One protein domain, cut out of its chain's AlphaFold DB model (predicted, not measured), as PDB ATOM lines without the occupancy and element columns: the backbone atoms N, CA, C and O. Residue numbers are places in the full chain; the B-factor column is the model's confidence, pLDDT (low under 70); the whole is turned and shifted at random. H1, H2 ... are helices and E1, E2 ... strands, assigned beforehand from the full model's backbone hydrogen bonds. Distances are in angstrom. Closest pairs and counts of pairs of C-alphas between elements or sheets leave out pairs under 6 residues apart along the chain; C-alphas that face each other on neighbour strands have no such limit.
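AT A GLANCE: This is residues 271 to 489 of the 490 residues of an uncharacterized protein of Sanguibacter keddieii (strain ATCC 51767 / DSM 10542 / NCFB 3025 / ST-74) (UniProt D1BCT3). The chain winds in stacked turns, a solenoid of parallel strands E1 to E9, with H1 outside the turns and only grazing them near E7. Beyond E9, at one end of the stack, the small antiparallel pair E10 and E11 makes a head, with H4 and H5 packed on it and H2 and the short H3 beside these helices. The 219 printed residues hold eleven named strands and five named helices, in the order E1 to E8, H1, E9, E10, H2, H3, H4, E11, H5: a mixed class. The whole is compact, radius of gyration of the C-alphas 17.2 A, spanning 49 by 36 by 30 A.

HOW THE PARTS SIT: The twisted branched sheet includes E4, residues 309 to 321, which bends by 122 degrees at 312. On one side of E4 lie E2, residues 282 to 284, with N 283 to O 309 at 2.8 A, and E3, residues 287 to 294, with N 290 to O 316 at 2.8 A. E1, residues 271 to 273, is an edge strand beside E3, with N 272 to O 292 at 2.9 A. On E4's other side is E5, residues 329 to 339, with N 310 to O 329 at 2.9 A. On E5's far side from E4 are E7, residues 351 to 353, with N 330 to O 351 at 2.8 A, and E8, residues 355 to 367, with N 335 to O 356 at 2.9 A. E6, residues 346 to 348, with N 347 to O 365 at 2.9 A, and E9, residues 401 to 407, with N 361 to O 402 at 2.8 A, lie on opposite sides of E8. H1, residues 375 to 388, grazes the sheet with residues 381 to 388; E8, H1 and E9 form a strand-helix-strand unit, two parallel neighbours joined through a helix, with a right-handed crossover. The closest C-alphas of E9 and E11, residues 459 to 463, are Ile 407 and Leu 461, 6.3 A. E10, residues 422 to 426, is antiparallel to E11, with N 462 to O 423 at 2.8 A. H4, residues 445 to 454, comes closest to E11 at the C-alphas of Leu 445 and Leu 462, 6.2 A. H2, residues 427 to 432, touches H4, about perpendicular at 85 degrees, closest at the C-alphas of Ala 430 and Val 453, 6.4 A. H5, residues 471 to 483, comes closest to E10 at the C-alphas of Ala 423 and Leu 478, 6.6 A. H3, residues 434 to 437, is close to H5 but not clearly touching, the C-alphas of Trp 435 and Leu 481 being 6.4 A apart. Every O i to N i+4 pair is within hydrogen-bond range in H1, H2 and H5, and 5 of 6 in H4; H3 is too short for one.

IN THESE COORDINATES: E1 begins at C-alpha 271, (-17.954, 30.773, 4.665), and H5 ends at C-alpha 483, (-24.059, 14.139, 47.388). From first to last C-alpha, E4, E5 and H1 each measure 19.8 A, H5 18.4 A and E3 18.2 A.

THE WHOLE: The C-alphas farthest apart, Ala 281 and Thr 437, are 49.6 A apart. The printed part has no cut; the long links are E3 to E4, H1 to E9 and E9 to E10. Mean pLDDT of the printed part is 96.2, and no printed residue is under 70.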
ATOM      1  N   VAL A 271     -16.654  31.455   4.750       89.69
ATOM      2  CA  VAL A 271     -17.954  30.773   4.665       89.69
ATOM      3  C   VAL A 271     -17.950  29.749   3.539       89.69
ATOM      4  O   VAL A 271     -17.879  30.120   2.368       89.69
ATOM      5  N   LEU A 272     -18.065  28.475   3.909       91.44
ATOM      6  CA  LEU A 272     -18.231  27.348   2.996       91.44
ATOM      7  C   LEU A 272     -19.726  27.051   2.880       91.44
ATOM      8  O   LEU A 272     -20.376  26.819   3.899       91.44
ATOM      9  N   ARG A 273     -20.264  27.101   1.655       89.12
ATOM     10  CA  ARG A 273     -21.705  26.972   1.391       89.12
ATOM     11  C   ARG A 273     -22.041  25.755   0.560       89.12
ATOM     12  O   ARG A 273     -21.324  25.477  -0.396       89.12
ATOM     13  N   ASP A 274     -23.152  25.102   0.892       88.56
ATOM     14  CA  ASP A 274     -23.774  24.040   0.090       88.56
ATOM     15  C   ASP A 274     -22.805  22.908  -0.299       88.56
ATOM     16  O   ASP A 274     -22.987  22.217  -1.304       88.56
ATOM     17  N   HIS A 275     -21.738  22.719   0.483       93.31
ATOM     18  CA  HIS A 275     -20.777  21.661   0.229       93.31
ATOM     19  C   HIS A 275     -21.329  20.353   0.772       93.31
ATOM     20  O   HIS A 275     -21.670  20.237   1.952       93.31
ATOM     21  N   ARG A 276     -21.367  19.350  -0.098       95.94
ATOM     22  CA  ARG A 276     -21.707  17.984   0.263       95.94
ATOM     23  C   ARG A 276     -20.454  17.122   0.195       95.94
ATOM     24  O   ARG A 276     -19.819  17.053  -0.853       95.94
ATOM     25  N   LEU A 277     -20.093  16.480   1.304       97.06
ATOM     26  CA  LEU A 277     -19.092  15.415   1.267       97.06
ATOM     27  C   LEU A 277     -19.769  14.146   0.767       97.06
ATOM     28  O   LEU A 277     -20.646  13.603   1.439       97.06
ATOM     29  N   GLU A 278     -19.393  13.713  -0.431       97.62
ATOM     30  CA  GLU A 278     -19.920  12.490  -1.028       97.62
ATOM     31  C   GLU A 278     -19.376  11.236  -0.338       97.62
ATOM     32  O   GLU A 278     -18.423  11.286   0.439       97.62
ATOM     33  N   VAL A 279     -20.005  10.098  -0.621       97.50
ATOM     34  CA  VAL A 279     -19.579   8.781  -0.135       97.50
ATOM     35  C   VAL A 279     -18.097   8.555  -0.475       97.50
ATOM     36  O   VAL A 279     -17.668   8.805  -1.600       97.50
ATOM     37  N   GLY A 280     -17.312   8.139   0.518       96.75
ATOM     38  CA  GLY A 280     -15.865   7.927   0.428       96.75
ATOM     39  C   GLY A 280     -15.020   9.205   0.406       96.75
ATOM     40  O   GLY A 280     -13.795   9.115   0.367       96.75
ATOM     41  N   ALA A 281     -15.630  10.396   0.426       97.69
ATOM     42  CA  ALA A 281     -14.880  11.646   0.428       97.69
ATOM     43  C   ALA A 281     -14.143  11.856   1.757       97.69
ATOM     44  O   ALA A 281     -14.676  11.593   2.838       97.69
ATOM     45  N   GLU A 282     -12.936  12.412   1.670       97.50
ATOM     46  CA  GLU A 282     -12.113  12.751   2.825       97.50
ATOM     47  C   GLU A 282     -11.763  14.244   2.828       97.50
ATOM     48  O   GLU A 282     -11.350  14.813   1.816       97.50
ATOM     49  N   VAL A 283     -11.909  14.873   3.995       97.38
ATOM     50  CA  VAL A 283     -11.334  16.181   4.318       97.38
ATOM     51  C   VAL A 283     -10.265  15.956   5.371       97.38
ATOM     52  O   VAL A 283     -10.587  15.557   6.488       97.38
ATOM     53  N   ALA A 284      -9.012  16.234   5.029       98.00
ATOM     54  CA  ALA A 284      -7.885  15.964   5.906       98.00
ATOM     55  C   ALA A 284      -6.930  17.152   6.055       98.00
ATOM     56  O   ALA A 284      -6.876  18.030   5.193       98.00
ATOM     57  N   ASP A 285      -6.156  17.146   7.144       97.56
ATOM     58  CA  ASP A 285      -4.970  17.995   7.338       97.56
ATOM     59  C   ASP A 285      -5.257  19.503   7.246       97.56
ATOM     60  O   ASP A 285      -4.462  20.300   6.737       97.56
ATOM     61  N   LEU A 286      -6.415  19.911   7.769       96.50
ATOM     62  CA  LEU A 286      -6.894  21.285   7.692       96.50
ATOM     63  C   LEU A 286      -6.685  22.026   9.011       96.50
ATOM     64  O   LEU A 286      -7.059  21.556  10.085       96.50
ATOM     65  N   ARG A 287      -6.162  23.252   8.917       97.44
ATOM     66  CA  ARG A 287      -6.224  24.238   9.999       97.44
ATOM     67  C   ARG A 287      -7.045  25.434   9.554       97.44
ATOM     68  O   ARG A 287      -6.793  25.997   8.493       97.44
ATOM     69  N   GLY A 288      -8.021  25.804  10.370       94.94
ATOM     70  CA  GLY A 288      -8.971  26.857  10.060       94.94
ATOM     71  C   GLY A 288      -9.236  27.757  11.252       94.94
ATOM     72  O   GLY A 288      -9.218  27.324  12.400       94.94
ATOM     73  N   GLU A 289      -9.531  29.017  10.976       95.06
ATOM     74  CA  GLU A 289      -9.996  29.959  11.979       95.06
ATOM     75  C   GLU A 289     -11.201  30.715  11.412       95.06
ATOM     76  O   GLU A 289     -11.211  31.115  10.245       95.06
ATOM     77  N   ARG A 290     -12.228  30.894  12.246       92.25
ATOM     78  CA  ARG A 290     -13.436  31.670  11.952       92.25
ATOM     79  C   ARG A 290     -14.150  31.167  10.703       92.25
ATOM     80  O   ARG A 290     -14.406  31.921   9.765       92.25
ATOM     81  N   ILE A 291     -14.485  29.879  10.713       94.50
ATOM     82  CA  ILE A 291     -15.166  29.195   9.611       94.50
ATOM     83  C   ILE A 291     -16.668  29.129   9.882       94.50
ATOM     84  O   ILE A 291     -17.093  28.769  10.977       94.50
ATOM     85  N   THR A 292     -17.485  29.450   8.887       92.62
ATOM     86  CA  THR A 292     -18.912  29.117   8.878       92.62
ATOM     87  C   THR A 292     -19.161  28.028   7.842       92.62
ATOM     88  O   THR A 292     -18.802  28.199   6.680       92.62
ATOM     89  N   LEU A 293     -19.787  26.930   8.259       93.56
ATOM     90  CA  LEU A 293     -20.400  25.960   7.355       93.56
ATOM     91  C   LEU A 293     -21.880  26.314   7.243       93.56
ATOM     92  O   LEU A 293     -22.554  26.401   8.268       93.56
ATOM     93  N   ASP A 294     -22.363  26.561   6.030       90.31
ATOM     94  CA  ASP A 294     -23.726  27.032   5.773       90.31
ATOM     95  C   ASP A 294     -24.395  26.163   4.697       90.31
ATOM     96  O   ASP A 294     -23.944  26.128   3.555       90.31
ATOM     97  N   GLY A 295     -25.421  25.395   5.064       90.44
ATOM     98  CA  GLY A 295     -26.042  24.411   4.164       90.44
ATOM     99  C   GLY A 295     -25.151  23.208   3.811       90.44
ATOM    100  O   GLY A 295     -25.427  22.496   2.846       90.44
ATOM    101  N   CYS A 296     -24.072  22.962   4.557       94.31
ATOM    102  CA  CYS A 296     -23.171  21.842   4.292       94.31
ATOM    103  C   CYS A 296     -23.743  20.520   4.821       94.31
ATOM    104  O   CYS A 296     -24.334  20.462   5.902       94.31
ATOM    105  N   ALA A 297     -23.516  19.438   4.083       95.25
ATOM    106  CA  ALA A 297     -24.023  18.114   4.424       95.25
ATOM    107  C   ALA A 297     -22.993  17.019   4.134       95.25
ATOM    108  O   ALA A 297     -21.999  17.227   3.439       95.25
ATOM    109  N   VAL A 298     -23.265  15.816   4.626       95.62
ATOM    110  CA  VAL A 298     -22.505  14.613   4.280       95.62
ATOM    111  C   VAL A 298     -23.454  13.553   3.729       95.62
ATOM    112  O   VAL A 298     -24.609  13.448   4.153       95.62
ATOM    113  N   ALA A 299     -22.994  12.799   2.738       96.06
ATOM    114  CA  ALA A 299     -23.750  11.701   2.164       96.06
ATOM    115  C   ALA A 299     -23.822  10.508   3.132       96.06
ATOM    116  O   ALA A 299     -22.944  10.299   3.970       96.06
ATOM    117  N   ARG A 300     -24.887   9.712   3.003       95.88
ATOM    118  CA  ARG A 300     -25.038   8.433   3.706       95.88
ATOM    119  C   ARG A 300     -24.269   7.359   2.949       95.88
ATOM    120  O   ARG A 300     -24.399   7.279   1.729       95.88
ATOM    121  N   ALA A 301     -23.508   6.541   3.662       96.44
ATOM    122  CA  ALA A 301     -22.805   5.411   3.068       96.44
ATOM    123  C   ALA A 301     -23.628   4.121   3.193       96.44
ATOM    124  O   ALA A 301     -24.429   3.965   4.118       96.44
ATOM    125  N   ALA A 302     -23.424   3.197   2.253       96.44
ATOM    126  CA  ALA A 302     -23.947   1.834   2.347       96.44
ATOM    127  C   ALA A 302     -23.010   0.926   3.159       96.44
ATOM    128  O   ALA A 302     -23.485   0.051   3.876       96.44
ATOM    129  N   GLU A 303     -21.705   1.199   3.090       97.00
ATOM    130  CA  GLU A 303     -20.635   0.441   3.738       97.00
ATOM    131  C   GLU A 303     -19.873   1.315   4.751       97.00
ATOM    132  O   GLU A 303     -19.741   2.527   4.543       97.00
ATOM    133  N   PRO A 304     -19.326   0.735   5.836       95.06
ATOM    134  CA  PRO A 304     -18.662   1.505   6.890       95.06
ATOM    135  C   PRO A 304     -17.395   2.218   6.400       95.06
ATOM    136  O   PRO A 304     -17.138   3.355   6.793       95.06
ATOM    137  N   GLY A 305     -16.621   1.570   5.521       95.50
ATOM    138  CA  GLY A 305     -15.386   2.129   4.956       95.50
ATOM    139  C   GLY A 305     -15.613   3.307   4.007       95.50
ATOM    140  O   GLY A 305     -14.713   4.117   3.816       95.50
ATOM    141  N   ASP A 306     -16.829   3.441   3.483       97.31
ATOM    142  CA  ASP A 306     -17.205   4.475   2.522       97.31
ATOM    143  C   ASP A 306     -17.835   5.703   3.198       97.31
ATOM    144  O   ASP A 306     -18.342   6.617   2.542       97.31
ATOM    145  N   ARG A 307     -17.853   5.752   4.531       97.69
ATOM    146  CA  ARG A 307     -18.380   6.915   5.246       97.69
ATOM    147  C   ARG A 307     -17.502   8.140   4.989       97.69
ATOM    148  O   ARG A 307     -16.282   8.039   5.132       97.69
ATOM    149  N   PRO A 308     -18.099   9.308   4.678       98.19
ATOM    150  CA  PRO A 308     -17.341  10.543   4.557       98.19
ATOM    151  C   PRO A 308     -16.529  10.812   5.823       98.19
ATOM    152  O   PRO A 308     -17.039  10.677   6.942       98.19
ATOM    153  N   ARG A 309     -15.265  11.189   5.645       98.50
ATOM    154  CA  ARG A 309     -14.289  11.282   6.729       98.50
ATOM    155  C   ARG A 309     -13.739  12.694   6.866       98.50
ATOM    156  O   ARG A 309     -13.366  13.326   5.881       98.50
ATOM    157  N   VAL A 310     -13.658  13.172   8.103       98.31
ATOM    158  CA  VAL A 310     -12.963  14.409   8.468       98.31
ATOM    159  C   VAL A 310     -11.834  14.033   9.417       98.31
ATOM    160  O   VAL A 310     -12.107  13.580  10.528       98.31
ATOM    161  N   SER A 311     -10.585  14.172   8.970       98.56
ATOM    162  CA  SER A 311      -9.411  13.665   9.684       98.56
ATOM    163  C   SER A 311      -8.345  14.740   9.938       98.56
ATOM    164  O   SER A 311      -8.075  15.580   9.084       98.56
ATOM    165  N   ARG A 312      -7.706  14.746  11.115       98.56
ATOM    166  CA  ARG A 312      -6.583  15.664  11.436       98.56
ATOM    167  C   ARG A 312      -6.922  17.141  11.186       98.56
ATOM    168  O   ARG A 312      -6.144  17.893  10.592       98.56
ATOM    169  N   VAL A 313      -8.110  17.555  11.624       98.50
ATOM    170  CA  VAL A 313      -8.633  18.911  11.420       98.50
ATOM    171  C   VAL A 313      -8.597  19.704  12.721       98.50
ATOM    172  O   VAL A 313      -9.042  19.233  13.763       98.50
ATOM    173  N   HIS A 314      -8.121  20.945  12.657       98.50
ATOM    174  CA  HIS A 314      -8.141  21.884  13.773       98.50
ATOM    175  C   HIS A 314      -8.847  23.174  13.364       98.50
ATOM    176  O   HIS A 314      -8.346  23.901  12.504       98.50
ATOM    177  N   VAL A 315      -9.991  23.477  13.978       97.94
ATOM    178  CA  VAL A 315     -10.741  24.704  13.684       97.94
ATOM    179  C   VAL A 315     -11.008  25.504  14.949       97.94
ATOM    180  O   VAL A 315     -11.553  24.979  15.916       97.94
ATOM    181  N   THR A 316     -10.695  26.797  14.902       97.81
ATOM    182  CA  THR A 316     -11.062  27.770  15.938       97.81
ATOM    183  C   THR A 316     -12.223  28.640  15.464       97.81
ATOM    184  O   THR A 316     -12.231  29.085  14.320       97.81
ATOM    185  N   ASP A 317     -13.194  28.913  16.334       95.56
ATOM    186  CA  ASP A 317     -14.416  29.678  16.063       95.56
ATOM    187  C   ASP A 317     -15.205  29.103  14.869       95.56
ATOM    188  O   ASP A 317     -15.375  29.756  13.834       95.56
ATOM    189  N   LEU A 318     -15.680  27.862  15.002       96.38
ATOM    190  CA  LEU A 318     -16.524  27.184  14.012       96.38
ATOM    191  C   LEU A 318     -18.002  27.536  14.231       96.38
ATOM    192  O   LEU A 318     -18.523  27.393  15.336       96.38
ATOM    193  N   GLU A 319     -18.701  27.944  13.174       94.56
ATOM    194  CA  GLU A 319     -20.152  28.152  13.190       94.56
ATOM    195  C   GLU A 319     -20.840  27.210  12.193       94.56
ATOM    196  O   GLU A 319     -20.463  27.163  11.025       94.56
ATOM    197  N   LEU A 320     -21.843  26.461  12.652       93.94
ATOM    198  CA  LEU A 320     -22.691  25.598  11.827       93.94
ATOM    199  C   LEU A 320     -24.032  26.292  11.598       93.94
ATOM    200  O   LEU A 320     -24.752  26.562  12.553       93.94
ATOM    201  N   GLN A 321     -24.388  26.565  10.350       89.88
ATOM    202  CA  GLN A 321     -25.669  27.149   9.957       89.88
ATOM    203  C   GLN A 321     -26.369  26.192   9.004       89.88
ATOM    204  O   GLN A 321     -25.819  25.856   7.957       89.88
ATOM    205  N   SER A 322     -27.543  25.683   9.384       88.31
ATOM    206  CA  SER A 322     -28.323  24.744   8.560       88.31
ATOM    207  C   SER A 322     -27.477  23.590   7.996       88.31
ATOM    208  O   SER A 322     -27.723  23.107   6.896       88.31
ATOM    209  N   SER A 323     -26.432  23.201   8.727       92.19
ATOM    210  CA  SER A 323     -25.417  22.252   8.289       92.19
ATOM    211  C   SER A 323     -25.461  21.036   9.188       92.19
ATOM    212  O   SER A 323     -25.760  21.147  10.375       92.19
ATOM    213  N   THR A 324     -25.135  19.875   8.641       89.94
ATOM    214  CA  THR A 324     -25.066  18.648   9.426       89.94
ATOM    215  C   THR A 324     -23.916  17.775   8.954       89.94
ATOM    216  O   THR A 324     -23.717  17.564   7.760       89.94
ATOM    217  N   LEU A 325     -23.158  17.252   9.913       93.88
ATOM    218  CA  LEU A 325     -22.116  16.249   9.676       93.88
ATOM    219  C   LEU A 325     -22.584  14.849  10.090       93.88
ATOM    220  O   LEU A 325     -21.767  13.950  10.257       93.88
ATOM    221  N   SER A 326     -23.896  14.671  10.277       94.94
ATOM    222  CA  SER A 326     -24.486  13.409  10.724       94.94
ATOM    223  C   SER A 326     -24.025  12.253   9.844       94.94
ATOM    224  O   SER A 326     -24.081  12.373   8.628       94.94
ATOM    225  N   GLY A 327     -23.607  11.134  10.419       96.31
ATOM    226  CA  GLY A 327     -23.155   9.960   9.677       96.31
ATOM    227  C   GLY A 327     -21.679   9.973   9.261       96.31
ATOM    228  O   GLY A 327     -21.179   8.945   8.795       96.31
ATOM    229  N   ALA A 328     -20.957  11.081   9.444       97.75
ATOM    230  CA  ALA A 328     -19.529  11.154   9.136       97.75
ATOM    231  C   ALA A 328     -18.663  10.429  10.180       97.75
ATOM    232  O   ALA A 328     -19.086  10.205  11.318       97.75
ATOM    233  N   VAL A 329     -17.431  10.104   9.789       98.50
ATOM    234  CA  VAL A 329     -16.359   9.718  10.715       98.50
ATOM    235  C   VAL A 329     -15.514  10.954  11.013       98.50
ATOM    236  O   VAL A 329     -14.968  11.566  10.095       98.50
ATOM    237  N   LEU A 330     -15.409  11.323  12.289       98.56
ATOM    238  CA  LEU A 330     -14.581  12.425  12.773       98.56
ATOM    239  C   LEU A 330     -13.386  11.842  13.529       98.56
ATOM    240  O   LEU A 330     -13.560  11.239  14.588       98.56
ATOM    241  N   GLU A 331     -12.184  12.020  12.985       98.62
ATOM    242  CA  GLU A 331     -10.955  11.441  13.530       98.62
ATOM    243  C   GLU A 331      -9.864  12.496  13.742       98.62
ATOM    244  O   GLU A 331      -9.532  13.242  12.828       98.62
ATOM    245  N   ASP A 332      -9.282  12.576  14.940       98.69
ATOM    246  CA  ASP A 332      -8.264  13.590  15.266       98.69
ATOM    247  C   ASP A 332      -8.745  15.023  14.970       98.69
ATOM    248  O   ASP A 332      -8.033  15.851  14.391       98.69
ATOM    249  N   VAL A 333     -10.000  15.304  15.323       98.81
ATOM    250  CA  VAL A 333     -10.636  16.601  15.086       98.81
ATOM    251  C   VAL A 333     -10.628  17.413  16.369       98.81
ATOM    252  O   VAL A 333     -11.133  16.973  17.394       98.81
ATOM    253  N   THR A 334     -10.103  18.633  16.313       98.81
ATOM    254  CA  THR A 334     -10.203  19.607  17.401       98.81
ATOM    255  C   THR A 334     -11.040  20.800  16.965       98.81
ATOM    256  O   THR A 334     -10.721  21.452  15.967       98.81
ATOM    257  N   VAL A 335     -12.066  21.129  17.747       98.50
ATOM    258  CA  VAL A 335     -12.867  22.343  17.565       98.50
ATOM    259  C   VAL A 335     -12.777  23.217  18.810       98.50
ATOM    260  O   VAL A 335     -13.179  22.816  19.901       98.50
ATOM    261  N   ASP A 336     -12.268  24.432  18.630       98.44
ATOM    262  CA  ASP A 336     -12.158  25.454  19.667       98.44
ATOM    263  C   ASP A 336     -13.221  26.528  19.482       98.44
ATOM    264  O   ASP A 336     -13.131  27.349  18.574       98.44
ATOM    265  N   GLY A 337     -14.242  26.525  20.330       97.31
ATOM    266  CA  GLY A 337     -15.368  27.436  20.190       97.31
ATOM    267  C   GLY A 337     -16.270  27.040  19.023       97.31
ATOM    268  O   GLY A 337     -16.155  27.557  17.913       97.31
ATOM    269  N   LEU A 338     -17.213  26.143  19.297       97.50
ATOM    270  CA  LEU A 338     -18.261  25.749  18.360       97.50
ATOM    271  C   LEU A 338     -19.540  26.553  18.612       97.50
ATOM    272  O   LEU A 338     -19.985  26.714  19.750       97.50
ATOM    273  N   ARG A 339     -20.202  26.990  17.545       95.06
ATOM    274  CA  ARG A 339     -21.544  27.561  17.619       95.06
ATOM    275  C   ARG A 339     -22.474  26.936  16.598       95.06
ATOM    276  O   ARG A 339     -22.196  26.970  15.410       95.06
ATOM    277  N   ALA A 340     -23.636  26.494  17.051       94.12
ATOM    278  CA  ALA A 340     -24.674  25.975  16.183       94.12
ATOM    279  C   ALA A 340     -26.032  26.631  16.505       94.12
ATOM    280  O   ALA A 340     -26.809  26.120  17.313       94.12
ATOM    281  N   PRO A 341     -26.327  27.821  15.948       86.00
ATOM    282  CA  PRO A 341     -27.600  28.491  16.180       86.00
ATOM    283  C   PRO A 341     -28.791  27.696  15.622       86.00
ATOM    284  O   PRO A 341     -28.665  26.925  14.672       86.00
ATOM    285  N   HIS A 342     -29.971  27.952  16.193       82.25
ATOM    286  CA  HIS A 342     -31.272  27.527  15.657       82.25
ATOM    287  C   HIS A 342     -31.397  26.021  15.357       82.25
ATOM    288  O   HIS A 342     -32.097  25.640  14.426       82.25
ATOM    289  N   GLY A 343     -30.728  25.168  16.138       81.38
ATOM    290  CA  GLY A 343     -30.772  23.718  15.937       81.38
ATOM    291  C   GLY A 343     -29.860  23.213  14.819       81.38
ATOM    292  O   GLY A 343     -30.055  22.116  14.325       81.38
ATOM    293  N   SER A 344     -28.842  23.967  14.408       86.12
ATOM    294  CA  SER A 344     -27.870  23.498  13.404       86.12
ATOM    295  C   SER A 344     -26.814  22.538  13.977       86.12
ATOM    296  O   SER A 344     -25.862  22.185  13.293       86.12
ATOM    297  N   GLY A 345     -26.917  22.179  15.261       89.44
ATOM    298  CA  GLY A 345     -25.893  21.429  15.993       89.44
ATOM    299  C   GLY A 345     -26.280  19.995  16.309       89.44
ATOM    300  O   GLY A 345     -25.639  19.390  17.158       89.44
ATOM    301  N   PHE A 346     -27.315  19.456  15.663       93.06
ATOM    302  CA  PHE A 346     -27.659  18.041  15.773       93.06
ATOM    303  C   PHE A 346     -26.739  17.218  14.866       93.06
ATOM    304  O   PHE A 346     -26.836  17.281  13.635       93.06
ATOM    305  N   LEU A 347     -25.829  16.466  15.486       96.06
ATOM    306  CA  LEU A 347     -24.923  15.544  14.810       96.06
ATOM    307  C   LEU A 347     -25.280  14.115  15.221       96.06
ATOM    308  O   LEU A 347     -25.005  13.688  16.342       96.06
ATOM    309  N   PHE A 348     -25.919  13.404  14.298       96.81
ATOM    310  CA  PHE A 348     -26.502  12.081  14.504       96.81
ATOM    311  C   PHE A 348     -25.712  11.009  13.759       96.81
ATOM    312  O   PHE A 348     -25.267  11.243  12.638       96.81
ATOM    313  N   GLY A 349     -25.524   9.827  14.337       96.94
ATOM    314  CA  GLY A 349     -24.822   8.730  13.660       96.94
ATOM    315  C   GLY A 349     -23.345   9.004  13.368       96.94
ATOM    316  O   GLY A 349     -22.765   8.373  12.484       96.94
ATOM    317  N   CYS A 350     -22.732   9.987  14.031       97.69
ATOM    318  CA  CYS A 350     -21.307  10.257  13.861       97.69
ATOM    319  C   CYS A 350     -20.472   9.157  14.523       97.69
ATOM    320  O   CYS A 350     -20.811   8.660  15.588       97.69
ATOM    321  N   GLU A 351     -19.349   8.792  13.914       97.75
ATOM    322  CA  GLU A 351     -18.317   8.027  14.615       97.75
ATOM    323  C   GLU A 351     -17.233   8.991  15.064       97.75
ATOM    324  O   GLU A 351     -16.693   9.743  14.253       97.75
ATOM    325  N   LEU A 352     -16.930   8.973  16.359       98.44
ATOM    326  CA  LEU A 352     -15.949   9.857  16.968       98.44
ATOM    327  C   LEU A 352     -14.695   9.054  17.329       98.44
ATOM    328  O   LEU A 352     -14.762   8.019  18.001       98.44
ATOM    329  N   ARG A 353     -13.539   9.534  16.880       98.19
ATOM    330  CA  ARG A 353     -12.224   8.969  17.189       98.19
ATOM    331  C   ARG A 353     -11.302  10.111  17.581       98.19
ATOM    332  O   ARG A 353     -10.947  10.937  16.744       98.19
ATOM    333  N   ARG A 354     -10.929  10.187  18.856       98.50
ATOM    334  CA  ARG A 354     -10.036  11.239  19.356       98.50
ATOM    335  C   ARG A 354     -10.510  12.671  19.013       98.50
ATOM    336  O   ARG A 354      -9.738  13.494  18.521       98.50
ATOM    337  N   VAL A 355     -11.794  12.970  19.229       98.75
ATOM    338  CA  VAL A 355     -12.378  14.293  18.943       98.75
ATOM    339  C   VAL A 355     -12.300  15.191  20.173       98.75
ATOM    340  O   VAL A 355     -12.823  14.849  21.224       98.75
ATOM    341  N   THR A 356     -11.709  16.374  20.057       98.81
ATOM    342  CA  THR A 356     -11.602  17.341  21.158       98.81
ATOM    343  C   THR A 356     -12.498  18.545  20.908       98.81
ATOM    344  O   THR A 356     -12.374  19.226  19.889       98.81
ATOM    345  N   LEU A 357     -13.363  18.857  21.871       98.69
ATOM    346  CA  LEU A 357     -14.077  20.129  21.922       98.69
ATOM    347  C   LEU A 357     -13.486  20.966  23.051       98.69
ATOM    348  O   LEU A 357     -13.346  20.493  24.177       98.69
ATOM    349  N   ARG A 358     -13.145  22.219  22.759       98.31
ATOM    350  CA  ARG A 358     -12.602  23.151  23.752       98.31
ATOM    351  C   ARG A 358     -13.237  24.528  23.643       98.31
ATOM    352  O   ARG A 358     -13.871  24.870  22.642       98.31
ATOM    353  N   GLY A 359     -13.091  25.315  24.702       97.94
ATOM    354  CA  GLY A 359     -13.675  26.646  24.776       97.94
ATOM    355  C   GLY A 359     -15.197  26.596  24.914       97.94
ATOM    356  O   GLY A 359     -15.762  25.684  25.518       97.94
ATOM    357  N   ARG A 360     -15.885  27.619  24.397       97.62
ATOM    358  CA  ARG A 360     -17.342  27.732  24.538       97.62
ATOM    359  C   ARG A 360     -18.073  27.085  23.365       97.62
ATOM    360  O   ARG A 360     -18.090  27.652  22.274       97.62
ATOM    361  N   VAL A 361     -18.750  25.976  23.630       98.00
ATOM    362  CA  VAL A 361     -19.664  25.287  22.712       98.00
ATOM    363  C   VAL A 361     -21.093  25.803  22.915       98.00
ATOM    364  O   VAL A 361     -21.493  26.147  24.027       98.00
ATOM    365  N   ARG A 362     -21.868  25.950  21.837       95.69
ATOM    366  CA  ARG A 362     -23.262  26.417  21.909       95.69
ATOM    367  C   ARG A 362     -24.164  25.616  20.983       95.69
ATOM    368  O   ARG A 362     -23.967  25.693  19.769       95.69
ATOM    369  N   GLY A 363     -25.182  24.972  21.547       94.31
ATOM    370  CA  GLY A 363     -26.245  24.301  20.805       94.31
ATOM    371  C   GLY A 363     -25.812  22.994  20.148       94.31
ATOM    372  O   GLY A 363     -26.330  22.673  19.081       94.31
ATOM    373  N   LEU A 364     -24.840  22.278  20.727       97.25
ATOM    374  CA  LEU A 364     -24.397  20.982  20.210       97.25
ATOM    375  C   LEU A 364     -25.220  19.852  20.832       97.25
ATOM    376  O   LEU A 364     -25.302  19.746  22.053       97.25
ATOM    377  N   VAL A 365     -25.746  18.970  19.989       96.75
ATOM    378  CA  VAL A 365     -26.384  17.719  20.400       96.75
ATOM    379  C   VAL A 365     -25.733  16.578  19.629       96.75
ATOM    380  O   VAL A 365     -25.802  16.537  18.400       96.75
ATOM    381  N   LEU A 366     -25.094  15.664  20.355       97.50
ATOM    382  CA  LEU A 366     -24.500  14.451  19.806       97.50
ATOM    383  C   LEU A 366     -25.408  13.260  20.096       97.50
ATOM    384  O   LEU A 366     -25.800  13.057  21.244       97.50
ATOM    385  N   ASP A 367     -25.696  12.473  19.064       96.44
ATOM    386  CA  ASP A 367     -26.430  11.211  19.170       96.44
ATOM    387  C   ASP A 367     -25.737  10.152  18.292       96.44
ATOM    388  O   ASP A 367     -25.408  10.448  17.136       96.44
ATOM    389  N   PRO A 368     -25.430   8.948  18.797       95.44
ATOM    390  CA  PRO A 368     -24.848   7.889  17.988       95.44
ATOM    391  C   PRO A 368     -25.879   7.236  17.071       95.44
ATOM    392  O   PRO A 368     -25.495   6.609  16.087       95.44
ATOM    393  N   ALA A 369     -27.178   7.375  17.353       94.88
ATOM    394  CA  ALA A 369     -28.208   6.934  16.434       94.88
ATOM    395  C   ALA A 369     -28.301   7.928  15.277       94.88
ATOM    396  O   ALA A 369     -28.312   9.146  15.466       94.88
ATOM    397  N   LEU A 370     -28.356   7.404  14.058       95.88
ATOM    398  CA  LEU A 370     -28.705   8.215  12.907       95.88
ATOM    399  C   LEU A 370     -30.217   8.474  12.928       95.88
ATOM    400  O   LEU A 370     -30.974   7.548  13.182       95.88
ATOM    401  N   SER A 371     -30.646   9.700  12.625       91.62
ATOM    402  CA  SER A 371     -32.051   9.979  12.302       91.62
ATOM    403  C   SER A 371     -32.205   9.997  10.783       91.62
ATOM    404  O   SER A 371     -31.771  10.950  10.124       91.62
ATOM    405  N   ASP A 372     -32.766   8.926  10.229       92.88
ATOM    406  CA  ASP A 372     -33.017   8.763   8.797       92.88
ATOM    407  C   ASP A 372     -34.466   8.313   8.554       92.88
ATOM    408  O   ASP A 372     -35.127   7.757   9.422       92.88
ATOM    409  N   LEU A 373     -35.006   8.591   7.367       92.56
ATOM    410  CA  LEU A 373     -36.360   8.135   7.035       92.56
ATOM    411  C   LEU A 373     -36.386   6.639   6.708       92.56
ATOM    412  O   LEU A 373     -37.459   6.035   6.743       92.56
ATOM    413  N   ASP A 374     -35.234   6.064   6.357       95.31
ATOM    414  CA  ASP A 374     -35.070   4.646   6.063       95.31
ATOM    415  C   ASP A 374     -34.550   3.860   7.289       95.31
ATOM    416  O   ASP A 374     -33.368   3.982   7.637       95.31
ATOM    417  N   PRO A 375     -35.378   2.986   7.901       95.88
ATOM    418  CA  PRO A 375     -34.977   2.181   9.056       95.88
ATOM    419  C   PRO A 375     -33.814   1.225   8.774       95.88
ATOM    420  O   PRO A 375     -33.083   0.857   9.694       95.88
ATOM    421  N   GLU A 376     -33.624   0.791   7.522       96.56
ATOM    422  CA  GLU A 376     -32.491  -0.072   7.177       96.56
ATOM    423  C   GLU A 376     -31.175   0.704   7.277       96.56
ATOM    424  O   GLU A 376     -30.189   0.212   7.834       96.56
ATOM    425  N   THR A 377     -31.176   1.944   6.785       96.12
ATOM    426  CA  THR A 377     -30.056   2.871   6.934       96.12
ATOM    427  C   THR A 377     -29.773   3.162   8.406       96.12
ATOM    428  O   THR A 377     -28.621   3.032   8.819       96.12
ATOM    429  N   GLU A 378     -30.787   3.460   9.224       96.06
ATOM    430  CA  GLU A 378     -30.601   3.634  10.675       96.06
ATOM    431  C   GLU A 378     -29.966   2.387  11.314       96.06
ATOM    432  O   GLU A 378     -28.926   2.483  11.968       96.06
ATOM    433  N   GLY A 379     -30.508   1.198  11.029       97.00
ATOM    434  CA  GLY A 379     -29.997  -0.070  11.551       97.00
ATOM    435  C   GLY A 379     -28.568  -0.411  11.104       97.00
ATOM    436  O   GLY A 379     -27.854  -1.120  11.817       97.00
ATOM    437  N   ARG A 380     -28.104   0.084   9.946       97.06
ATOM    438  CA  ARG A 380     -26.686  -0.015   9.544       97.06
ATOM    439  C   ARG A 380     -25.797   0.852  10.433       97.06
ATOM    440  O   ARG A 380     -24.823   0.343  10.978       97.06
ATOM    441  N   TYR A 381     -26.157   2.118  10.628       97.50
ATOM    442  CA  TYR A 381     -25.377   3.040  11.458       97.50
ATOM    443  C   TYR A 381     -25.340   2.620  12.931       97.50
ATOM    444  O   TYR A 381     -24.284   2.704  13.554       97.50
ATOM    445  N   THR A 382     -26.440   2.082  13.469       96.75
ATOM    446  CA  THR A 382     -26.465   1.501  14.820       96.75
ATOM    447  C   THR A 382     -25.477   0.342  14.963       96.75
ATOM    448  O   THR A 382     -24.777   0.263  15.970       96.75
ATOM    449  N   ARG A 383     -25.371  -0.538  13.956       97.25
ATOM    450  CA  ARG A 383     -24.392  -1.638  13.970       97.25
ATOM    451  C   ARG A 383     -22.958  -1.125  13.934       97.25
ATOM    452  O   ARG A 383     -22.164  -1.537  14.762       97.25
ATOM    453  N   TRP A 384     -22.648  -0.171  13.057       97.50
ATOM    454  CA  TRP A 384     -21.304   0.418  13.000       97.50
ATOM    455  C   TRP A 384     -20.913   1.121  14.296       97.50
ATOM    456  O   TRP A 384     -19.754   1.085  14.699       97.50
ATOM    457  N   TYR A 385     -21.878   1.750  14.964       96.81
ATOM    458  CA  TYR A 385     -21.650   2.309  16.283       96.81
ATOM    459  C   TYR A 385     -21.350   1.221  17.322       96.81
ATOM    460  O   TYR A 385     -20.399   1.370  18.083       96.81
ATOM    461  N   ALA A 386     -22.098   0.113  17.325       96.31
ATOM    462  CA  ALA A 386     -21.815  -1.025  18.201       96.31
ATOM    463  C   ALA A 386     -20.411  -1.605  17.951       96.31
ATOM    464  O   ALA A 386     -19.658  -1.774  18.907       96.31
ATOM    465  N   ASP A 387     -20.026  -1.795  16.685       96.00
ATOM    466  CA  ASP A 387     -18.680  -2.243  16.300       96.00
ATOM    467  C   ASP A 387     -17.608  -1.260  16.804       96.00
ATOM    468  O   ASP A 387     -16.565  -1.651  17.328       96.00
ATOM    469  N   ARG A 388     -17.873   0.052  16.718       95.31
ATOM    470  CA  ARG A 388     -16.967   1.080  17.243       95.31
ATOM    471  C   ARG A 388     -16.769   0.963  18.757       95.31
ATOM    472  O   ARG A 388     -15.684   1.301  19.229       95.31
ATOM    473  N   LEU A 389     -17.757   0.510  19.528       96.12
ATOM    474  CA  LEU A 389     -17.634   0.369  20.987       96.12
ATOM    475  C   LEU A 389     -16.688  -0.763  21.416       96.12
ATOM    476  O   LEU A 389     -16.313  -0.804  22.590       96.12
ATOM    477  N   GLU A 390     -16.288  -1.648  20.500       96.50
ATOM    478  CA  GLU A 390     -15.279  -2.684  20.756       96.50
ATOM    479  C   GLU A 390     -13.852  -2.110  20.832       96.50
ATOM    480  O   GLU A 390     -12.975  -2.699  21.466       96.50
ATOM    481  N   ASP A 391     -13.614  -0.944  20.223       94.75
ATOM    482  CA  ASP A 391     -12.327  -0.251  20.261       94.75
ATOM    483  C   ASP A 391     -12.199   0.563  21.571       94.75
ATOM    484  O   ASP A 391     -12.969   1.511  21.782       94.75
ATOM    485  N   PRO A 392     -11.232   0.231  22.458       93.25
ATOM    486  CA  PRO A 392     -11.086   0.855  23.776       93.25
ATOM    487  C   PRO A 392     -10.631   2.320  23.710       93.25
ATOM    488  O   PRO A 392     -10.546   2.992  24.739       93.25
ATOM    489  N   GLU A 393     -10.296   2.822  22.524       96.50
ATOM    490  CA  GLU A 393      -9.892   4.199  22.326       96.50
ATOM    491  C   GLU A 393     -11.006   5.200  22.664       96.50
ATOM    492  O   GLU A 393     -12.167   5.049  22.272       96.50
ATOM    493  N   TRP A 394     -10.632   6.285  23.346       97.44
ATOM    494  CA  TRP A 394     -11.546   7.366  23.696       97.44
ATOM    495  C   TRP A 394     -12.124   8.059  22.447       97.44
ATOM    496  O   TRP A 394     -11.483   8.211  21.404       97.44
ATOM    497  N   MET A 395     -13.372   8.496  22.560       98.38
ATOM    498  CA  MET A 395     -14.141   9.086  21.466       98.38
ATOM    499  C   MET A 395     -14.087  10.607  21.494       98.38
ATOM    500  O   MET A 395     -13.849  11.242  20.466       98.38
ATOM    501  N   LEU A 396     -14.315  11.175  22.678       98.56
ATOM    502  CA  LEU A 396     -14.552  12.599  22.861       98.56
ATOM    503  C   LEU A 396     -13.780  13.135  24.070       98.56
ATOM    504  O   LEU A 396     -13.742  12.511  25.128       98.56
ATOM    505  N   ASP A 397     -13.192  14.314  23.924       98.75
ATOM    506  CA  ASP A 397     -12.544  15.052  24.998       98.75
ATOM    507  C   ASP A 397     -13.248  16.394  25.192       98.75
ATOM    508  O   ASP A 397     -13.256  17.243  24.300       98.75
ATOM    509  N   LEU A 398     -13.861  16.542  26.365       98.50
ATOM    510  CA  LEU A 398     -14.594  17.717  26.824       98.50
ATOM    511  C   LEU A 398     -13.925  18.366  28.044       98.50
ATOM    512  O   LEU A 398     -14.559  19.159  28.738       98.50
ATOM    513  N   THR A 399     -12.678  18.018  28.366       98.25
ATOM    514  CA  THR A 399     -11.992  18.520  29.573       98.25
ATOM    515  C   THR A 399     -11.890  20.050  29.605       98.25
ATOM    516  O   THR A 399     -12.045  20.657  30.665       98.25
ATOM    517  N   GLU A 400     -11.724  20.677  28.439       98.31
ATOM    518  CA  GLU A 400     -11.655  22.134  28.256       98.31
ATOM    519  C   GLU A 400     -12.938  22.738  27.648       98.31
ATOM    520  O   GLU A 400     -12.978  23.931  27.327       98.31
ATOM    521  N   ALA A 401     -13.986  21.934  27.456       98.12
ATOM    522  CA  ALA A 401     -15.256  22.403  26.916       98.12
ATOM    523  C   ALA A 401     -16.121  23.040  28.009       98.12
ATOM    524  O   ALA A 401     -16.181  22.578  29.147       98.12
ATOM    525  N   THR A 402     -16.845  24.090  27.637       97.81
ATOM    526  CA  THR A 402     -17.922  24.683  28.437       97.81
ATOM    527  C   THR A 402     -19.092  25.014  27.524       97.81
ATOM    528  O   THR A 402     -18.888  25.260  26.332       97.81
ATOM    529  N   GLY A 403     -20.298  25.117  28.069       96.62
ATOM    530  CA  GLY A 403     -21.441  25.640  27.330       96.62
ATOM    531  C   GLY A 403     -22.583  24.649  27.177       96.62
ATOM    532  O   GLY A 403     -22.727  23.718  27.961       96.62
ATOM    533  N   ASP A 404     -23.389  24.881  26.150       95.75
ATOM    534  CA  ASP A 404     -24.600  24.119  25.851       95.75
ATOM    535  C   ASP A 404     -24.249  22.914  24.964       95.75
ATOM    536  O   ASP A 404     -24.088  23.050  23.741       95.75
ATOM    537  N   ILE A 405     -24.041  21.768  25.621       97.75
ATOM    538  CA  ILE A 405     -23.650  20.482  25.034       97.75
ATOM    539  C   ILE A 405     -24.588  19.402  25.573       97.75
ATOM    540  O   ILE A 405     -24.674  19.191  26.777       97.75
ATOM    541  N   THR A 406     -25.242  18.670  24.679       97.12
ATOM    542  CA  THR A 406     -26.029  17.481  25.019       97.12
ATOM    543  C   THR A 406     -25.383  16.252  24.396       97.12
ATOM    544  O   THR A 406     -25.173  16.212  23.184       97.12
ATOM    545  N   ILE A 407     -25.083  15.247  25.216       96.94
ATOM    546  CA  ILE A 407     -24.530  13.964  24.779       96.94
ATOM    547  C   ILE A 407     -25.569  12.880  25.054       96.94
ATOM    548  O   ILE A 407     -25.942  12.656  26.203       96.94
ATOM    549  N   ARG A 408     -26.037  12.219  23.999       94.81
ATOM    550  CA  ARG A 408     -26.994  11.109  24.064       94.81
ATOM    551  C   ARG A 408     -26.301   9.832  23.646       94.81
ATOM    552  O   ARG A 408     -25.527   9.876  22.703       94.81
ATOM    553  N   GLY A 409     -26.547   8.723  24.336       94.12
ATOM    554  CA  GLY A 409     -26.132   7.375  23.923       94.12
ATOM    555  C   GLY A 409     -24.630   7.078  23.796       94.12
ATOM    556  O   GLY A 409     -24.287   5.912  23.620       94.12
ATOM    557  N   TYR A 410     -23.733   8.069  23.878       96.88
ATOM    558  CA  TYR A 410     -22.283   7.855  23.960       96.88
ATOM    559  C   TYR A 410     -21.875   7.480  25.388       96.88
ATOM    560  O   TYR A 410     -22.022   8.329  26.270       96.88
ATOM    561  N   PRO A 411     -21.321   6.272  25.621       97.19
ATOM    562  CA  PRO A 411     -20.876   5.857  26.938       97.19
ATOM    563  C   PRO A 411     -19.844   6.796  27.528       97.19
ATOM    564  O   PRO A 411     -18.825   7.111  26.898       97.19
ATOM    565  N   SER A 412     -20.059   7.176  28.780       97.06
ATOM    566  CA  SER A 412     -19.176   8.107  29.473       97.06
ATOM    567  C   SER A 412     -17.738   7.596  29.615       97.06
ATOM    568  O   SER A 412     -16.808   8.404  29.659       97.06
ATOM    569  N   ARG A 413     -17.521   6.272  29.598       96.69
ATOM    570  CA  ARG A 413     -16.179   5.655  29.616       96.69
ATOM    571  C   ARG A 413     -15.295   6.056  28.429       96.69
ATOM    572  O   ARG A 413     -14.074   6.001  28.537       96.69
ATOM    573  N   PHE A 414     -15.891   6.474  27.311       98.06
ATOM    574  CA  PHE A 414     -15.170   6.957  26.129       98.06
ATOM    575  C   PHE A 414     -15.066   8.486  26.070       98.06
ATOM    576  O   PHE A 414     -14.527   9.027  25.098       98.06
ATOM    577  N   VAL A 415     -15.573   9.188  27.087       98.06
ATOM    578  CA  VAL A 415     -15.613  10.649  27.142       98.06
ATOM    579  C   VAL A 415     -14.727  11.164  28.270       98.06
ATOM    580  O   VAL A 415     -14.992  10.968  29.458       98.06
ATOM    581  N   ARG A 416     -13.677  11.903  27.908       98.25
ATOM    582  CA  ARG A 416     -12.864  12.649  28.876       98.25
ATOM    583  C   ARG A 416     -13.626  13.912  29.261       98.25
ATOM    584  O   ARG A 416     -14.142  14.616  28.395       98.25
ATOM    585  N   ARG A 417     -13.732  14.203  30.556       96.88
ATOM    586  CA  ARG A 417     -14.705  15.173  31.079       96.88
ATOM    587  C   ARG A 417     -14.092  16.153  32.072       96.88
ATOM    588  O   ARG A 417     -13.063  15.878  32.679       96.88
ATOM    589  N   ASN A 418     -14.762  17.287  32.253       97.12
ATOM    590  CA  ASN A 418     -14.458  18.254  33.294       97.12
ATOM    591  C   ASN A 418     -15.285  17.927  34.553       97.12
ATOM    592  O   ASN A 418     -16.494  18.158  34.542       97.12
ATOM    593  N   PRO A 419     -14.686  17.437  35.653       96.19
ATOM    594  CA  PRO A 419     -15.443  17.054  36.848       96.19
ATOM    595  C   PRO A 419     -16.127  18.246  37.540       96.19
ATOM    596  O   PRO A 419     -17.088  18.062  38.287       96.19
ATOM    597  N   GLY A 420     -15.686  19.481  37.282       96.19
ATOM    598  CA  GLY A 420     -16.336  20.684  37.803       96.19
ATOM    599  C   GLY A 420     -17.681  20.988  37.139       96.19
ATOM    600  O   GLY A 420     -18.553  21.557  37.788       96.19
ATOM    601  N   LEU A 421     -17.866  20.585  35.879       97.38
ATOM    602  CA  LEU A 421     -19.056  20.913  35.084       97.38
ATOM    603  C   LEU A 421     -19.868  19.688  34.663       97.38
ATOM    604  O   LEU A 421     -21.028  19.837  34.284       97.38
ATOM    605  N   HIS A 422     -19.270  18.494  34.674       98.00
ATOM    606  CA  HIS A 422     -19.864  17.292  34.097       98.00
ATOM    607  C   HIS A 422     -20.002  16.184  35.136       98.00
ATOM    608  O   HIS A 422     -19.064  15.920  35.890       98.00
ATOM    609  N   ALA A 423     -21.135  15.492  35.150       98.12
ATOM    610  CA  ALA A 423     -21.352  14.319  35.993       98.12
ATOM    611  C   ALA A 423     -21.915  13.163  35.172       98.12
ATOM    612  O   ALA A 423     -22.580  13.389  34.165       98.12
ATOM    613  N   VAL A 424     -21.674  11.938  35.619       98.44
ATOM    614  CA  VAL A 424     -22.221  10.736  34.987       98.44
ATOM    615  C   VAL A 424     -23.262  10.118  35.892       98.44
ATOM    616  O   VAL A 424     -23.069  10.057  37.104       98.44
ATOM    617  N   VAL A 425     -24.362   9.666  35.298       98.44
ATOM    618  CA  VAL A 425     -25.373   8.859  35.981       98.44
ATOM    619  C   VAL A 425     -25.545   7.565  35.207       98.44
ATOM    620  O   VAL A 425     -25.856   7.594  34.020       98.44
ATOM    621  N   THR A 426     -25.330   6.436  35.876       98.38
ATOM    622  CA  THR A 426     -25.507   5.109  35.279       98.38
ATOM    623  C   THR A 426     -26.988   4.755  35.173       98.38
ATOM    624  O   THR A 426     -27.826   5.266  35.921       98.38
ATOM    625  N   ALA A 427     -27.326   3.837  34.271       97.81
ATOM    626  CA  ALA A 427     -28.678   3.301  34.138       97.81
ATOM    627  C   ALA A 427     -29.178   2.682  35.453       97.81
ATOM    628  O   ALA A 427     -30.332   2.878  35.826       97.81
ATOM    629  N   GLU A 428     -28.298   1.998  36.191       97.69
ATOM    630  CA  GLU A 428     -28.594   1.431  37.510       97.69
ATOM    631  C   GLU A 428     -28.983   2.519  38.525       97.69
ATOM    632  O   GLU A 428     -30.050   2.442  39.143       97.69
ATOM    633  N   ALA A 429     -28.176   3.579  38.646       97.62
ATOM    634  CA  ALA A 429     -28.462   4.699  39.542       97.62
ATOM    635  C   ALA A 429     -29.727   5.471  39.123       97.62
ATOM    636  O   ALA A 429     -30.515   5.912  39.960       97.62
ATOM    637  N   ALA A 430     -29.978   5.607  37.820       97.12
ATOM    638  CA  ALA A 430     -31.203   6.223  37.318       97.12
ATOM    639  C   ALA A 430     -32.453   5.364  37.598       97.12
ATOM    640  O   ALA A 430     -33.532   5.908  37.883       97.12
ATOM    641  N   ALA A 431     -32.319   4.035  37.534       95.81
ATOM    642  CA  ALA A 431     -33.393   3.074  37.765       95.81
ATOM    643  C   ALA A 431     -33.825   2.998  39.237       95.81
ATOM    644  O   ALA A 431     -35.015   2.810  39.493       95.81
ATOM    645  N   SER A 432     -32.913   3.231  40.196       96.12
ATOM    646  CA  SER A 432     -33.263   3.332  41.629       96.12
ATOM    647  C   SER A 432     -34.314   4.419  41.892       96.12
ATOM    648  O   SER A 432     -35.147   4.314  42.790       96.12
ATOM    649  N   GLY A 433     -34.295   5.469  41.065       96.44
ATOM    650  CA  GLY A 433     -35.221   6.586  41.116       96.44
ATOM    651  C   GLY A 433     -34.962   7.595  42.227       96.44
ATOM    652  O   GLY A 433     -35.712   8.568  42.307       96.44
ATOM    653  N   GLU A 434     -33.897   7.429  43.012       96.88
ATOM    654  CA  GLU A 434     -33.510   8.351  44.088       96.88
ATOM    655  C   GLU A 434     -33.288   9.777  43.580       96.88
ATOM    656  O   GLU A 434     -33.693  10.743  44.224       96.88
ATOM    657  N   TRP A 435     -32.765   9.924  42.364       97.50
ATOM    658  CA  TRP A 435     -32.567  11.215  41.700       97.50
ATOM    659  C   TRP A 435     -33.841  12.065  41.585       97.50
ATOM    660  O   TRP A 435     -33.764  13.288  41.478       97.50
ATOM    661  N   ARG A 436     -35.030  11.442  41.624       97.56
ATOM    662  CA  ARG A 436     -36.325  12.145  41.586       97.56
ATOM    663  C   ARG A 436     -36.628  12.909  42.876       97.56
ATOM    664  O   ARG A 436     -37.545  13.724  42.874       97.56
ATOM    665  N   THR A 437     -35.899  12.628  43.954       97.62
ATOM    666  CA  THR A 437     -36.015  13.334  45.239       97.62
ATOM    667  C   THR A 437     -35.244  14.653  45.259       97.62
ATOM    668  O   THR A 437     -35.539  15.515  46.085       97.62
ATOM    669  N   VAL A 438     -34.297  14.835  44.333       98.00
ATOM    670  CA  VAL A 438     -33.522  16.068  44.182       98.00
ATOM    671  C   VAL A 438     -34.333  17.071  43.362       98.00
ATOM    672  O   VAL A 438     -34.770  16.759  42.252       98.00
ATOM    673  N   ASP A 439     -34.529  18.283  43.887       97.50
ATOM    674  CA  ASP A 439     -35.226  19.357  43.173       97.50
ATOM    675  C   ASP A 439     -34.350  19.902  42.025       97.50
ATOM    676  O   ASP A 439     -33.305  20.507  42.282       97.50
ATOM    677  N   PRO A 440     -34.756  19.735  40.751       96.38
ATOM    678  CA  PRO A 440     -33.994  20.253  39.620       96.38
ATOM    679  C   PRO A 440     -34.072  21.781  39.487       96.38
ATOM    680  O   PRO A 440     -33.325  22.356  38.698       96.38
ATOM    681  N   GLY A 441     -34.991  22.465  40.181       97.06
ATOM    682  CA  GLY A 441     -35.283  23.873  39.916       97.06
ATOM    683  C   GLY A 441     -35.645  24.090  38.442       97.06
ATOM    684  O   GLY A 441     -36.601  23.496  37.935       97.06
ATOM    685  N   ARG A 442     -34.876  24.931  37.735       96.69
ATOM    686  CA  ARG A 442     -35.012  25.151  36.282       96.69
ATOM    687  C   ARG A 442     -33.976  24.402  35.441       96.69
ATOM    688  O   ARG A 442     -33.885  24.663  34.242       96.69
ATOM    689  N   SER A 443     -33.213  23.488  36.039       96.75
ATOM    690  CA  SER A 443     -32.206  22.713  35.320       96.75
ATOM    691  C   SER A 443     -32.839  21.843  34.234       96.75
ATOM    692  O   SER A 443     -33.783  21.081  34.478       96.75
ATOM    693  N   ALA A 444     -32.279  21.921  33.026       94.38
ATOM    694  CA  ALA A 444     -32.678  21.066  31.912       94.38
ATOM    695  C   ALA A 444     -32.080  19.650  32.014       94.38
ATOM    696  O   ALA A 444     -32.568  18.733  31.354       94.38
ATOM    697  N   LEU A 445     -31.079  19.434  32.877       97.00
ATOM    698  CA  LEU A 445     -30.355  18.162  33.011       97.00
ATOM    699  C   LEU A 445     -31.256  16.996  33.432       97.00
ATOM    700  O   LEU A 445     -31.007  15.846  33.074       97.00
ATOM    701  N   ARG A 446     -32.368  17.284  34.119       96.81
ATOM    702  CA  ARG A 446     -33.400  16.287  34.432       96.81
ATOM    703  C   ARG A 446     -33.965  15.598  33.184       96.81
ATOM    704  O   ARG A 446     -34.389  14.446  33.270       96.81
ATOM    705  N   VAL A 447     -33.997  16.278  32.038       95.88
ATOM    706  CA  VAL A 447     -34.471  15.690  30.777       95.88
ATOM    707  C   VAL A 447     -33.563  14.539  30.347       95.88
ATOM    708  O   VAL A 447     -34.080  13.485  29.999       95.88
ATOM    709  N   ALA A 448     -32.241  14.683  30.475       96.12
ATOM    710  CA  ALA A 448     -31.286  13.628  30.138       96.12
ATOM    711  C   ALA A 448     -31.458  12.376  31.023       96.12
ATOM    712  O   ALA A 448     -31.381  11.256  30.530       96.12
ATOM    713  N   LEU A 449     -31.795  12.543  32.308       97.56
ATOM    714  CA  LEU A 449     -32.128  11.419  33.197       97.56
ATOM    715  C   LEU A 449     -33.436  10.721  32.804       97.56
ATOM    716  O   LEU A 449     -33.552   9.500  32.890       97.56
ATOM    717  N   LEU A 450     -34.440  11.489  32.373       96.44
ATOM    718  CA  LEU A 450     -35.692  10.927  31.861       96.44
ATOM    719  C   LEU A 450     -35.483  10.173  30.545       96.44
ATOM    720  O   LEU A 450     -36.157   9.165  30.335       96.44
ATOM    721  N   GLU A 451     -34.594  10.664  29.682       95.50
ATOM    722  CA  GLU A 451     -34.166   9.970  28.464       95.50
ATOM    723  C   GLU A 451     -33.449   8.665  28.830       95.50
ATOM    724  O   GLU A 451     -33.908   7.613  28.404       95.50
ATOM    725  N   LEU A 452     -32.451   8.698  29.723       97.25
ATOM    726  CA  LEU A 452     -31.733   7.500  30.186       97.25
ATOM    727  C   LEU A 452     -32.680   6.393  30.683       97.25
ATOM    728  O   LEU A 452     -32.537   5.245  30.289       97.25
ATOM    729  N   VAL A 453     -33.697   6.729  31.486       96.94
ATOM    730  CA  VAL A 453     -34.680   5.749  32.003       96.94
ATOM    731  C   VAL A 453     -35.534   5.100  30.900       96.94
ATOM    732  O   VAL A 453     -36.127   4.045  31.120       96.94
ATOM    733  N   ARG A 454     -35.662   5.740  29.735       95.62
ATOM    734  CA  ARG A 454     -36.469   5.259  28.599       95.62
ATOM    735  C   ARG A 454     -35.636   4.583  27.512       95.62
ATOM    736  O   ARG A 454     -36.226   3.995  26.607       95.62
ATOM    737  N   SER A 455     -34.320   4.706  27.592       94.75
ATOM    738  CA  SER A 455     -33.365   4.195  26.618       94.75
ATOM    739  C   SER A 455     -32.743   2.879  27.094       94.75
ATOM    740  O   SER A 455     -32.960   2.431  28.217       94.75
ATOM    741  N   ASP A 456     -31.943   2.269  26.229       94.62
ATOM    742  CA  ASP A 456     -31.084   1.114  26.505       94.62
ATOM    743  C   ASP A 456     -29.628   1.516  26.817       94.62
ATOM    744  O   ASP A 456     -28.725   0.682  26.807       94.62
ATOM    745  N   TRP A 457     -29.390   2.801  27.091       96.25
ATOM    746  CA  TRP A 457     -28.061   3.335  27.375       96.25
ATOM    747  C   TRP A 457     -27.561   2.871  28.742       96.25
ATOM    748  O   TRP A 457     -28.329   2.786  29.696       96.25
ATOM    749  N   GLU A 458     -26.258   2.622  28.855       96.69
ATOM    750  CA  GLU A 458     -25.636   2.224  30.125       96.69
ATOM    751  C   GLU A 458     -25.455   3.387  31.107       96.69
ATOM    752  O   GLU A 458     -25.442   3.180  32.321       96.69
ATOM    753  N   ASP A 459     -25.318   4.608  30.590       98.12
ATOM    754  CA  ASP A 459     -25.145   5.831  31.357       98.12
ATOM    755  C   ASP A 459     -25.552   7.071  30.546       98.12
ATOM    756  O   ASP A 459     -25.929   6.995  29.373       98.12
ATOM    757  N   VAL A 460     -25.528   8.227  31.209       97.75
ATOM    758  CA  VAL A 460     -25.656   9.532  30.568       97.75
ATOM    759  C   VAL A 460     -24.668  10.523  31.171       97.75
ATOM    760  O   VAL A 460     -24.483  10.580  32.391       97.75
ATOM    761  N   LEU A 461     -24.058  11.341  30.311       98.00
ATOM    762  CA  LEU A 461     -23.235  12.474  30.718       98.00
ATOM    763  C   LEU A 461     -24.103  13.730  30.850       98.00
ATOM    764  O   LEU A 461     -24.646  14.241  29.871       98.00
ATOM    765  N   LEU A 462     -24.191  14.260  32.063       98.25
ATOM    766  CA  LEU A 462     -24.818  15.542  32.360       98.25
ATOM    767  C   LEU A 462     -23.769  16.652  32.249       98.25
ATOM    768  O   LEU A 462     -22.720  16.560  32.885       98.25
ATOM    769  N   VAL A 463     -24.052  17.704  31.480       98.12
ATOM    770  CA  VAL A 463     -23.134  18.831  31.241       98.12
ATOM    771  C   VAL A 463     -23.805  20.138  31.656       98.12
ATOM    772  O   VAL A 463     -24.736  20.588  30.995       98.12
ATOM    773  N   ALA A 464     -23.345  20.759  32.742       98.06
ATOM    774  CA  ALA A 464     -23.834  22.074  33.150       98.06
ATOM    775  C   ALA A 464     -23.284  23.179  32.230       98.06
ATOM    776  O   ALA A 464     -22.076  23.227  31.979       98.06
ATOM    777  N   ASP A 465     -24.142  24.107  31.786       96.94
ATOM    778  CA  ASP A 465     -23.713  25.304  31.050       96.94
ATOM    779  C   ASP A 465     -23.450  26.463  32.032       96.94
ATOM    780  O   ASP A 465     -24.396  27.143  32.445       96.94
ATOM    781  N   PRO A 466     -22.182  26.786  32.367       96.50
ATOM    782  CA  PRO A 466     -21.874  27.885  33.282       96.50
ATOM    783  C   PRO A 466     -22.195  29.272  32.698       96.50
ATOM    784  O   PRO A 466     -22.120  30.274  33.405       96.50
ATOM    785  N   HIS A 467     -22.532  29.360  31.406       95.44
ATOM    786  CA  HIS A 467     -22.902  30.598  30.718       95.44
ATOM    787  C   HIS A 467     -24.405  30.704  30.436       95.44
ATOM    788  O   HIS A 467     -24.835  31.687  29.814       95.44
ATOM    789  N   GLY A 468     -25.175  29.682  30.811       94.12
ATOM    790  CA  GLY A 468     -26.606  29.588  30.583       94.12
ATOM    791  C   GLY A 468     -27.407  30.412  31.590       94.12
ATOM    792  O   GLY A 468     -26.942  30.757  32.673       94.12
ATOM    793  N   VAL A 469     -28.667  30.697  31.257       95.38
ATOM    794  CA  VAL A 469     -29.601  31.394  32.166       95.38
ATOM    795  C   VAL A 469     -29.956  30.579  33.421       95.38
ATOM    796  O   VAL A 469     -30.554  31.122  34.347       95.38
ATOM    797  N   HIS A 470     -29.615  29.286  33.443       96.31
ATOM    798  CA  HIS A 470     -29.887  28.341  34.531       96.31
ATOM    799  C   HIS A 470     -28.602  27.729  35.117       96.31
ATOM    800  O   HIS A 470     -28.670  26.709  35.791       96.31
ATOM    801  N   ALA A 471     -27.446  28.374  34.910       97.06
ATOM    802  CA  ALA A 471     -26.138  27.877  35.347       97.06
ATOM    803  C   ALA A 471     -26.091  27.487  36.838       97.06
ATOM    804  O   ALA A 471     -25.563  26.435  37.191       97.06
ATOM    805  N   GLU A 472     -26.663  28.318  37.715       97.75
ATOM    806  CA  GLU A 472     -26.709  28.045  39.159       97.75
ATOM    807  C   GLU A 472     -27.557  26.811  39.493       97.75
ATOM    808  O   GLU A 472     -27.167  26.009  40.340       97.75
ATOM    809  N   ASP A 473     -28.696  26.640  38.814       98.06
ATOM    810  CA  ASP A 473     -29.574  25.484  39.008       98.06
ATOM    811  C   ASP A 473     -28.915  24.200  38.486       98.06
ATOM    812  O   ASP A 473     -28.978  23.181  39.168       98.06
ATOM    813  N   ASP A 474     -28.242  24.249  37.331       97.94
ATOM    814  CA  ASP A 474     -27.519  23.100  36.773       97.94
ATOM    815  C   ASP A 474     -26.393  22.638  37.706       97.94
ATOM    816  O   ASP A 474     -26.309  21.457  38.046       97.94
ATOM    817  N   LEU A 475     -25.547  23.564  38.172       97.81
ATOM    818  CA  LEU A 475     -24.433  23.238  39.067       97.81
ATOM    819  C   LEU A 475     -24.915  22.720  40.426       97.81
ATOM    820  O   LEU A 475     -24.358  21.747  40.937       97.81
ATOM    821  N   ARG A 476     -25.962  23.334  41.000       98.12
ATOM    822  CA  ARG A 476     -26.589  22.846  42.237       98.12
ATOM    823  C   ARG A 476     -27.138  21.436  42.041       98.12
ATOM    824  O   ARG A 476     -26.857  20.559  42.849       98.12
ATOM    825  N   TYR A 477     -27.865  21.205  40.950       98.31
ATOM    826  CA  TYR A 477     -28.460  19.903  40.675       98.31
ATOM    827  C   TYR A 477     -27.394  18.808  40.532       98.31
ATOM    828  O   TYR A 477     -27.522  17.746  41.139       98.31
ATOM    829  N   LEU A 478     -26.295  19.080  39.817       98.00
ATOM    830  CA  LEU A 478     -25.161  18.155  39.735       98.00
ATOM    831  C   LEU A 478     -24.531  17.867  41.101       98.00
ATOM    832  O   LEU A 478     -24.204  16.718  41.398       98.00
ATOM    833  N   HIS A 479     -24.341  18.898  41.924       98.12
ATOM    834  CA  HIS A 479     -23.798  18.745  43.269       98.12
ATOM    835  C   HIS A 479     -24.684  17.840  44.134       98.12
ATOM    836  O   HIS A 479     -24.184  16.903  44.755       98.12
ATOM    837  N   ASP A 480     -25.994  18.074  44.133       98.25
ATOM    838  CA  ASP A 480     -26.929  17.337  44.982       98.25
ATOM    839  C   ASP A 480     -27.082  15.877  44.531       98.25
ATOM    840  O   ASP A 480     -27.125  14.973  45.366       98.25
ATOM    841  N   LEU A 481     -27.053  15.613  43.218       98.38
ATOM    842  CA  LEU A 481     -27.012  14.246  42.685       98.38
ATOM    843  C   LEU A 481     -25.747  13.489  43.122       98.38
ATOM    844  O   LEU A 481     -25.818  12.298  43.427       98.38
ATOM    845  N   ARG A 482     -24.593  14.164  43.179       97.94
ATOM    846  CA  ARG A 482     -23.339  13.568  43.673       97.94
ATOM    847  C   ARG A 482     -23.373  13.329  45.174       97.94
ATOM    848  O   ARG A 482     -22.945  12.276  45.629       97.94
ATOM    849  N   ALA A 483     -23.906  14.279  45.942       97.50
ATOM    850  CA  ALA A 483     -24.059  14.139  47.388       97.50
ATOM    851  C   ALA A 483     -24.975  12.959  47.758       97.50
ATOM    852  O   ALA A 483     -24.752  12.305  48.774       97.50
ATOM    853  N   LEU A 484     -25.962  12.663  46.908       96.94
ATOM    854  CA  LEU A 484     -26.845  11.504  47.037       96.94
ATOM    855  C   LEU A 484     -26.200  10.186  46.564       96.94
ATOM    856  O   LEU A 484     -26.774   9.125  46.768       96.94
ATOM    857  N   GLY A 485     -25.025  10.229  45.930       97.06
ATOM    858  CA  GLY A 485     -24.360   9.049  45.364       97.06
ATOM    859  C   GLY A 485     -24.965   8.549  44.048       97.06
ATOM    860  O   GLY A 485     -24.562   7.502  43.552       97.06
ATOM    861  N   VAL A 486     -25.905   9.294  43.459       97.62
ATOM    862  CA  VAL A 486     -26.522   8.968  42.163       97.62
ATOM    863  C   VAL A 486     -25.576   9.278  41.005       97.62
ATOM    864  O   VAL A 486     -25.593   8.583  39.989       97.62
ATOM    865  N   ALA A 487     -24.792  10.350  41.133       97.50
ATOM    866  CA  ALA A 487     -23.891  10.813  40.088       97.50
ATOM    867  C   ALA A 487     -22.420  10.735  40.514       97.50
ATOM    868  O   ALA A 487     -22.083  11.029  41.661       97.50
ATOM    869  N   SER A 488     -21.534  10.425  39.567       95.06
ATOM    870  CA  SER A 488     -20.081  10.370  39.763       95.06
ATOM    871  C   SER A 488     -19.348  11.474  38.990       95.06
ATOM    872  O   SER A 488     -19.872  12.084  38.050       95.06
ATOM    873  N   THR A 489     -18.111  11.760  39.405       86.94
ATOM    874  CA  THR A 489     -17.153  12.555  38.616       86.94
ATOM    875  C   THR A 489     -16.407  11.704  37.593       86.94
ATOM    876  O   THR A 489     -16.028  12.242  36.553       86.94
TER     877      THR A 489